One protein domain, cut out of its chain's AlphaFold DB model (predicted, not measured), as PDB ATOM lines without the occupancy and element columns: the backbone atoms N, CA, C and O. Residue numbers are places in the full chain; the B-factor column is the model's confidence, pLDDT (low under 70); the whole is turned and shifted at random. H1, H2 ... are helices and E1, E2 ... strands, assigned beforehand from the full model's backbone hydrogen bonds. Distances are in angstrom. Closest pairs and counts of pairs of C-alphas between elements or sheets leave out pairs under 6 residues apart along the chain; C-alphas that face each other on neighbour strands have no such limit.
ATOM      1  N   ASN A  17     217.437 168.105 217.577       89.44
ATOM      2  CA  ASN A  17     217.186 166.670 217.684       89.44
ATOM      3  C   ASN A  17     218.130 166.051 218.722       89.44
ATOM      4  O   ASN A  17     218.917 165.160 218.413       89.44
ATOM      5  N   GLY A  18     218.067 166.578 219.944       90.81
ATOM      6  CA  GLY A  18     218.905 166.148 221.057       90.81
ATOM      7  C   GLY A  18     220.300 166.774 221.065       90.81
ATOM      8  O   GLY A  18     220.573 167.775 220.391       90.81
ATOM      9  N   TYR A  19     221.168 166.175 221.877       92.81
ATOM     10  CA  TYR A  19     222.515 166.659 222.142       92.81
ATOM     11  C   TYR A  19     223.522 165.522 222.040       92.81
ATOM     12  O   TYR A  19     223.297 164.426 222.550       92.81
ATOM     13  N   LYS A  20     224.674 165.820 221.443       92.25
ATOM     14  CA  LYS A  20     225.829 164.928 221.428       92.25
ATOM     15  C   LYS A  20     226.866 165.423 222.437       92.25
ATOM     16  O   LYS A  20     227.290 166.575 222.320       92.25
ATOM     17  N   PRO A  21     227.309 164.594 223.395       94.75
ATOM     18  CA  PRO A  21     228.362 164.996 224.314       94.75
ATOM     19  C   PRO A  21     229.685 165.166 223.561       94.75
ATOM     20  O   PRO A  21     230.047 164.358 222.698       94.75
ATOM     21  N   LYS A  22     230.418 166.223 223.901       93.44
ATOM     22  CA  LYS A  22     231.784 166.461 223.441       93.44
ATOM     23  C   LYS A  22     232.644 166.905 224.613       93.44
ATOM     24  O   LYS A  22     232.455 167.998 225.138       93.44
ATOM     25  N   THR A  23     233.624 166.085 224.962       93.62
ATOM     26  CA  THR A  23     234.635 166.428 225.964       93.62
ATOM     27  C   THR A  23     235.800 167.154 225.302       93.62
ATOM     28  O   THR A  23     236.306 166.721 224.261       93.62
ATOM     29  N   VAL A  24     236.200 168.278 225.891       92.69
ATOM     30  CA  VAL A  24     237.358 169.075 225.489       92.69
ATOM     31  C   VAL A  24     238.258 169.269 226.704       92.69
ATOM     32  O   VAL A  24     237.796 169.726 227.749       92.69
ATOM     33  N   ARG A  25     239.544 168.957 226.543       90.25
ATOM     34  CA  ARG A  25     240.612 169.277 227.492       90.25
ATOM     35  C   ARG A  25     240.846 170.778 227.494       90.25
ATOM     36  O   ARG A  25     241.273 171.332 226.480       90.25
ATOM     37  N   THR A  26     240.565 171.425 228.611       88.38
ATOM     38  CA  THR A  26     240.816 172.855 228.821       88.38
ATOM     39  C   THR A  26     241.928 173.039 229.841       88.38
ATOM     40  O   THR A  26     242.319 172.091 230.513       88.38
ATOM     41  N   ARG A  27     242.424 174.261 230.016       86.12
ATOM     42  CA  ARG A  27     243.377 174.567 231.102       86.12
ATOM     43  C   ARG A  27     242.818 174.307 232.511       86.12
ATOM     44  O   ARG A  27     243.593 174.191 233.446       86.12
ATOM     45  N   LEU A  28     241.494 174.205 232.657       86.12
ATOM     46  CA  LEU A  28     240.804 173.917 233.922       86.12
ATOM     47  C   LEU A  28     240.440 172.429 234.080       86.12
ATOM     48  O   LEU A  28     239.649 172.080 234.952       86.12
ATOM     49  N   GLY A  29     240.963 171.561 233.209       85.44
ATOM     50  CA  GLY A  29     240.604 170.147 233.153       85.44
ATOM     51  C   GLY A  29     239.609 169.819 232.037       85.44
ATOM     52  O   GLY A  29     239.338 170.620 231.131       85.44
ATOM     53  N   ASP A  30     239.073 168.603 232.087       90.00
ATOM     54  CA  ASP A  30     238.115 168.098 231.105       90.00
ATOM     55  C   ASP A  30     236.738 168.749 231.276       90.00
ATOM     56  O   ASP A  30     236.083 168.625 232.308       90.00
ATOM     57  N   SER A  31     236.262 169.416 230.224       90.81
ATOM     58  CA  SER A  31     234.921 170.005 230.164       90.81
ATOM     59  C   SER A  31     234.065 169.276 229.135       90.81
ATOM     60  O   SER A  31     234.450 169.149 227.970       90.81
ATOM     61  N   THR A  32     232.889 168.801 229.551       94.06
ATOM     62  CA  THR A  32     231.949 168.092 228.670       94.06
ATOM     63  C   THR A  32     230.800 169.007 228.263       94.06
ATOM     64  O   THR A  32     230.024 169.461 229.097       94.06
ATOM     65  N   PHE A  33     230.681 169.253 226.960       92.69
ATOM     66  CA  PHE A  33     229.666 170.115 226.364       92.69
ATOM     67  C   PHE A  33     228.555 169.291 225.712       92.69
ATOM     68  O   PHE A  33     228.821 168.300 225.028       92.69
ATOM     69  N   ALA A  34     227.311 169.740 225.864       94.00
ATOM     70  CA  ALA A  34     226.160 169.201 225.151       94.00
ATOM     71  C   ALA A  34     226.010 169.921 223.801       94.00
ATOM     72  O   ALA A  34     225.495 171.035 223.726       94.00
ATOM     73  N   ILE A  35     226.486 169.303 222.720       92.25
ATOM     74  CA  ILE A  35     226.437 169.899 221.382       92.25
ATOM     75  C   ILE A  35     225.068 169.642 220.764       92.25
ATOM     76  O   ILE A  35     224.729 168.491 220.489       92.25
ATOM     77  N   SER A  36     224.296 170.702 220.523       91.12
ATOM     78  CA  SER A  36     222.993 170.602 219.860       91.12
ATOM     79  C   SER A  36     223.123 169.931 218.497       91.12
ATOM     80  O   SER A  36     223.981 170.295 217.691       91.12
ATOM     81  N   GLN A  37     222.246 168.970 218.228       89.81
ATOM     82  CA  GLN A  37     222.149 168.319 216.928       89.81
ATOM     83  C   GLN A  37     220.966 168.900 216.164       89.81
ATOM     84  O   GLN A  37     219.896 169.090 216.735       89.81
ATOM     85  N   VAL A  38     221.141 169.159 214.872       89.69
ATOM     86  CA  VAL A  38     220.056 169.555 213.965       89.69
ATOM     87  C   VAL A  38     219.918 168.505 212.875       89.69
ATOM     88  O   VAL A  38     220.922 167.934 212.445       89.69
ATOM     89  N   ARG A  39     218.684 168.219 212.451       81.50
ATOM     90  CA  ARG A  39     218.447 167.286 211.333       81.50
ATOM     91  C   ARG A  39     218.892 167.876 209.995       81.50
ATOM     92  O   ARG A  39     219.412 167.158 209.153       81.50
ATOM     93  N   GLU A  40     218.727 169.185 209.849       79.38
ATOM     94  CA  GLU A  40     218.943 169.951 208.621       79.38
ATOM     95  C   GLU A  40     219.858 171.151 208.923       79.38
ATOM     96  O   GLU A  40     219.893 171.639 210.052       79.38
ATOM     97  N   GLY A  41     220.649 171.607 207.947       75.44
ATOM     98  CA  GLY A  41     221.462 172.830 208.077       75.44
ATOM     99  C   GLY A  41     222.822 172.690 208.782       75.44
ATOM    100  O   GLY A  41     223.547 173.672 208.901       75.44
ATOM    101  N   GLY A  42     223.220 171.490 209.223       82.00
ATOM    102  CA  GLY A  42     224.621 171.195 209.576       82.00
ATOM    103  C   GLY A  42     225.221 172.013 210.733       82.00
ATOM    104  O   GLY A  42     226.427 172.277 210.727       82.00
ATOM    105  N   PHE A  43     224.409 172.395 211.722       87.06
ATOM    106  CA  PHE A  43     224.828 173.221 212.858       87.06
ATOM    107  C   PHE A  43     226.004 172.617 213.637       87.06
ATOM    108  O   PHE A  43     226.035 171.429 213.970       87.06
ATOM    109  N   TYR A  44     226.956 173.478 213.984       89.81
ATOM    110  CA  TYR A  44     227.979 173.208 214.980       89.81
ATOM    111  C   TYR A  44     228.379 174.534 215.639       89.81
ATOM    112  O   TYR A  44     228.514 175.529 214.925       89.81
ATOM    113  N   PRO A  45     228.552 174.584 216.971       90.00
ATOM    114  CA  PRO A  45     228.874 175.829 217.656       90.00
ATOM    115  C   PRO A  45     230.219 176.384 217.178       90.00
ATOM    116  O   PRO A  45     231.213 175.662 217.153       90.00
ATOM    117  N   SER A  46     230.251 177.674 216.839       90.25
ATOM    118  CA  SER A  46     231.441 178.373 216.328       90.25
ATOM    119  C   SER A  46     232.576 178.484 217.348       90.25
ATOM    120  O   SER A  46     233.733 178.626 216.970       90.25
ATOM    121  N   THR A  47     232.263 178.394 218.642       87.19
ATOM    122  CA  THR A  47     233.243 178.409 219.739       87.19
ATOM    123  C   THR A  47     234.046 177.116 219.846       87.19
ATOM    124  O   THR A  47     235.062 177.079 220.535       87.19
ATOM    125  N   LEU A  48     233.604 176.047 219.180       89.81
ATOM    126  CA  LEU A  48     234.294 174.770 219.160       89.81
ATOM    127  C   LEU A  48     234.745 174.452 217.739       89.81
ATOM    128  O   LEU A  48     234.098 174.792 216.756       89.81
ATOM    129  N   GLU A  49     235.824 173.687 217.632       89.69
ATOM    130  CA  GLU A  49     236.278 173.139 216.356       89.69
ATOM    131  C   GLU A  49     235.845 171.670 216.240       89.69
ATOM    132  O   GLU A  49     235.914 170.898 217.210       89.69
ATOM    133  N   LYS A  50     235.373 171.249 215.060       87.31
ATOM    134  CA  LYS A  50     235.104 169.827 214.784       87.31
ATOM    135  C   LYS A  50     236.430 169.051 214.828       87.31
ATOM    136  O   LYS A  50     237.466 169.552 214.416       87.31
ATOM    137  N   GLY A  51     236.417 167.842 215.391       87.44
ATOM    138  CA  GLY A  51     237.611 166.984 215.489       87.44
ATOM    139  C   GLY A  51     238.639 167.362 216.567       87.44
ATOM    140  O   GLY A  51     239.379 166.488 217.012       87.44
ATOM    141  N   ARG A  52     238.663 168.603 217.073       90.44
ATOM    142  CA  ARG A  52     239.558 168.984 218.181       90.44
ATOM    143  C   ARG A  52     239.039 168.506 219.533       90.44
ATOM    144  O   ARG A  52     237.851 168.663 219.827       90.44
ATOM    145  N   ARG A  53     239.944 167.958 220.346       90.88
ATOM    146  CA  ARG A  53     239.693 167.507 221.727       90.88
ATOM    147  C   ARG A  53     240.403 168.350 222.785       90.88
ATOM    148  O   ARG A  53     240.170 168.119 223.961       90.88
ATOM    149  N   SER A  54     241.216 169.320 222.380       90.69
ATOM    150  CA  SER A  54     241.927 170.219 223.291       90.69
ATOM    151  C   SER A  54     241.632 171.666 222.930       90.69
ATOM    152  O   SER A  54     241.500 172.003 221.751       90.69
ATOM    153  N   GLU A  55     241.532 172.508 223.950       91.81
ATOM    154  CA  GLU A  55     241.432 173.955 223.828       91.81
ATOM    155  C   GLU A  55     242.659 174.507 223.090       91.81
ATOM    156  O   GLU A  55     243.799 174.110 223.344       91.81
ATOM    157  N   ARG A  56     242.438 175.468 222.190       90.50
ATOM    158  CA  ARG A  56     243.524 176.085 221.420       90.50
ATOM    159  C   ARG A  56     244.492 176.870 222.308       90.50
ATOM    160  O   ARG A  56     245.693 176.820 222.080       90.50
ATOM    161  N   ALA A  57     243.977 177.535 223.343       90.25
ATOM    162  CA  ALA A  57     244.794 178.258 224.315       90.25
ATOM    163  C   ALA A  57     245.740 177.326 225.091       90.25
ATOM    164  O   ALA A  57     246.892 177.687 225.305       90.25
ATOM    165  N   LEU A  58     245.288 176.113 225.446       89.81
ATOM    166  CA  LEU A  58     246.145 175.100 226.069       89.81
ATOM    167  C   LEU A  58     247.299 174.707 225.135       89.81
ATOM    168  O   LEU A  58     248.449 174.700 225.552       89.81
ATOM    169  N   LEU A  59     247.006 174.432 223.861       90.81
ATOM    170  CA  LEU A  59     248.035 174.059 222.882       90.81
ATOM    171  C   LEU A  59     249.071 175.170 222.661       90.81
ATOM    172  O   LEU A  59     250.259 174.876 222.551       90.81
ATOM    173  N   ILE A  60     248.632 176.430 222.618       93.69
ATOM    174  CA  ILE A  60     249.530 177.582 222.454       93.69
ATOM    175  C   ILE A  60     250.440 177.730 223.676       93.69
ATOM    176  O   ILE A  60     251.643 177.871 223.498       93.69
ATOM    177  N   ALA A  61     249.896 177.622 224.891       91.88
ATOM    178  CA  ALA A  61     250.694 177.708 226.114       91.88
ATOM    179  C   ALA A  61     251.780 176.619 226.173       91.88
ATOM    180  O   ALA A  61     252.920 176.899 226.532       91.88
ATOM    181  N   LEU A  62     251.459 175.385 225.765       91.81
ATOM    182  CA  LEU A  62     252.438 174.293 225.690       91.81
ATOM    183  C   LEU A  62     253.537 174.583 224.662       91.81
ATOM    184  O   LEU A  62     254.716 174.391 224.951       91.81
ATOM    185  N   ALA A  63     253.159 175.051 223.469       93.75
ATOM    186  CA  ALA A  63     254.115 175.403 222.424       93.75
ATOM    187  C   ALA A  63     255.032 176.554 222.862       93.75
ATOM    188  O   ALA A  63     256.239 176.499 222.642       93.75
ATOM    189  N   GLU A  64     254.477 177.563 223.530       95.88
ATOM    190  CA  GLU A  64     255.228 178.691 224.070       95.88
ATOM    191  C   GLU A  64     256.272 178.238 225.099       95.88
ATOM    192  O   GLU A  64     257.427 178.644 224.996       95.88
ATOM    193  N   MET A  65     255.926 177.332 226.023       94.88
ATOM    194  CA  MET A  65     256.896 176.771 226.976       94.88
ATOM    195  C   MET A  65     258.073 176.090 226.267       94.88
ATOM    196  O   MET A  65     259.224 176.276 226.658       94.88
ATOM    197  N   VAL A  66     257.798 175.325 225.207       95.19
ATOM    198  CA  VAL A  66     258.850 174.667 224.416       95.19
ATOM    199  C   VAL A  66     259.739 175.700 223.722       95.19
ATOM    200  O   VAL A  66     260.961 175.580 223.776       95.19
ATOM    201  N   VAL A  67     259.152 176.743 223.127       96.81
ATOM    202  CA  VAL A  67     259.895 177.846 222.487       96.81
ATOM    203  C   VAL A  67     260.751 178.617 223.499       96.81
ATOM    204  O   VAL A  67     261.866 179.017 223.177       96.81
ATOM    205  N   GLN A  68     260.274 178.771 224.734       97.00
ATOM    206  CA  GLN A  68     261.013 179.392 225.839       97.00
ATOM    207  C   GLN A  68     262.093 178.474 226.451       97.00
ATOM    208  O   GLN A  68     262.776 178.871 227.393       97.00
ATOM    209  N   GLY A  69     262.282 177.257 225.926       95.81
ATOM    210  CA  GLY A  69     263.349 176.343 226.342       95.81
ATOM    211  C   GLY A  69     262.984 175.405 227.497       95.81
ATOM    212  O   GLY A  69     263.864 174.756 228.066       95.81
ATOM    213  N   VAL A  70     261.702 175.290 227.854       96.56
ATOM    214  CA  VAL A  70     261.248 174.286 228.822       96.56
ATOM    215  C   VAL A  70     261.298 172.907 228.163       96.56
ATOM    216  O   VAL A  70     260.722 172.677 227.101       96.56
ATOM    217  N   SER A  71     261.987 171.957 228.799       95.00
ATOM    218  CA  SER A  71     262.086 170.593 228.275       95.00
ATOM    219  C   SER A  71     260.717 169.905 228.232       95.00
ATOM    220  O   SER A  71     259.896 170.091 229.129       95.00
ATOM    221  N   ILE A  72     260.485 169.037 227.239       92.62
ATOM    222  CA  ILE A  72     259.205 168.318 227.062       92.62
ATOM    223  C   ILE A  72     258.788 167.552 228.326       92.62
ATOM    224  O   ILE A  72     257.616 167.550 228.695       92.62
ATOM    225  N   ARG A  73     259.752 166.956 229.041       92.12
ATOM    226  CA  ARG A  73     259.486 166.286 230.325       92.12
ATOM    227  C   ARG A  73     258.973 167.261 231.382       92.12
ATOM    228  O   ARG A  73     258.023 166.942 232.081       92.12
ATOM    229  N   ARG A  74     259.574 168.449 231.479       93.25
ATOM    230  CA  ARG A  74     259.151 169.475 232.436       93.25
ATOM    231  C   ARG A  74     257.811 170.100 232.049       93.25
ATOM    232  O   ARG A  74     257.014 170.370 232.937       93.25
ATOM    233  N   VAL A  75     257.527 170.262 230.754       92.94
ATOM    234  CA  VAL A  75     256.195 170.664 230.267       92.94
ATOM    235  C   VAL A  75     255.131 169.653 230.701       92.94
ATOM    236  O   VAL A  75     254.078 170.063 231.194       92.94
ATOM    237  N   LYS A  76     255.414 168.346 230.586       91.50
ATOM    238  CA  LYS A  76     254.524 167.286 231.083       91.50
ATOM    239  C   LYS A  76     254.230 167.474 232.579       91.50
ATOM    240  O   LYS A  76     253.068 167.624 232.938       91.50
ATOM    241  N   THR A  77     255.269 167.590 233.410       92.12
ATOM    242  CA  THR A  77     255.133 167.779 234.867       92.12
ATOM    243  C   THR A  77     254.332 169.033 235.229       92.12
ATOM    244  O   THR A  77     253.393 168.953 236.010       92.12
ATOM    245  N   ILE A  78     254.641 170.183 234.616       90.69
ATOM    246  CA  ILE A  78     253.926 171.446 234.872       90.69
ATOM    247  C   ILE A  78     252.439 171.311 234.526       90.69
ATOM    248  O   ILE A  78     251.579 171.795 235.257       90.69
ATOM    249  N   THR A  79     252.119 170.662 233.405       88.81
ATOM    250  CA  THR A  79     250.726 170.547 232.955       88.81
ATOM    251  C   THR A  79     249.926 169.569 233.811       88.81
ATOM    252  O   THR A  79     248.737 169.782 234.041       88.81
ATOM    253  N   GLU A  80     250.568 168.526 234.326       89.62
ATOM    254  CA  GLU A  80     249.959 167.604 235.286       89.62
ATOM    255  C   GLU A  80     249.685 168.286 236.622       89.62
ATOM    256  O   GLU A  80     248.570 168.193 237.127       89.62
ATOM    257  N   GLU A  81     250.656 169.029 237.154       89.94
ATOM    258  CA  GLU A  81     250.516 169.731 238.432       89.94
ATOM    259  C   GLU A  81     249.483 170.863 238.373       89.94
ATOM    260  O   GLU A  81     248.685 171.017 239.297       89.94
ATOM    261  N   LEU A  82     249.479 171.659 237.297       87.12
ATOM    262  CA  LEU A  82     248.625 172.847 237.205       87.12
ATOM    263  C   LEU A  82     247.242 172.562 236.620       87.12
ATOM    264  O   LEU A  82     246.265 173.177 237.043       87.12
ATOM    265  N   CYS A  83     247.154 171.669 235.634       84.12
ATOM    266  CA  CYS A  83     245.911 171.428 234.900       84.12
ATOM    267  C   CYS A  83     245.277 170.072 235.236       84.12
ATOM    268  O   CYS A  83     244.147 169.829 234.816       84.12
ATOM    269  N   GLY A  84     245.978 169.173 235.940       84.75
ATOM    270  CA  GLY A  84     245.500 167.811 236.206       84.75
ATOM    271  C   GLY A  84     245.364 166.957 234.941       84.75
ATOM    272  O   GLY A  84     244.573 166.015 234.913       84.75
TER     273      GLY A  84
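AT A GLANCE: This is residues 17 to 84 of the 90 residues of the protein "Transposase" of Brevefilum fermentans (UniProt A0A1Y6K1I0). Two hairpins stand end to end in a loose rod: a long two-stranded hairpin, E1 and E2, makes one half, and a V of two helices, H1 and H2, makes the other. The turn of the strand hairpin points toward the helices, and from the far end of E2 the long unnamed stretch of residues 39 to 55 folds back along the length of the strand hairpin to reach H1. The printed part has 68 residues with two named strands and two named helices, in the order E1, E2, H1, H2; the sheet has the order E1 - E2 and is antiparallel, and the class is mixed, helices and strands. The whole is loose, with a radius of gyration of the C-alphas of 15.5 A, and its C-alphas span 48 by 20 by 13 A.

IN THESE COORDINATES: Strand E1 is residues 17 to 26, 26.8 A from first to last C-alpha, and begins with C-alpha 17 at (217.186, 166.670, 217.684). Strand E2 is residues 29 to 38, 28.1 A long. Helix H1 is residues 56 to 67, 16.5 A long, with C-alpha 56 at (243.524, 176.085, 221.420). Helix H2 is residues 72 to 83, 15.7 A long, and ends with C-alpha 83 at (245.911, 171.428, 234.900).

HOW THE PARTS SIT: E1 and E2 form a hairpin of antiparallel neighbours, with 155 degrees between their directions. The C-alphas of Thr 23 and Thr 32 face each other at 4.2 A. N 20 and O 35 are within hydrogen-bond range at 2.8 A, and so are N 31 and O 24 at 2.9 A. At the turn end of this hairpin, the closest C-alphas of E1 and H1 are those of Thr 26 and Leu 58, 6.4 A apart. The closest C-alphas of E2 and H2 are those of Gly 29 and Cys 83, 5.7 A apart. E1 and H2 are only just apart, their closest C-alphas being 8.1 A from each other. H1 and H2 form a helical hairpin and run opposite ways at a steep tilt of 39 degrees. They touch with residues 62 to 66 of H1 and 72 to 75 of H2 alone, and their closest C-alphas are those of Val 66 and Ile 72, 6.9 A apart. In H1 and H2 every O i to N i+4 pair is within hydrogen-bond range.

THE WHOLE: The two C-alphas farthest apart are those of Glu 40 and Gly 69, at 48.2 A. The printed part has no cut. The link from E2 to H1, 17 residues, is long; those from E1 to E2 and from H1 to H2 are tight. The mean pLDDT of the printed part is 90.4, and no printed residue is under 70.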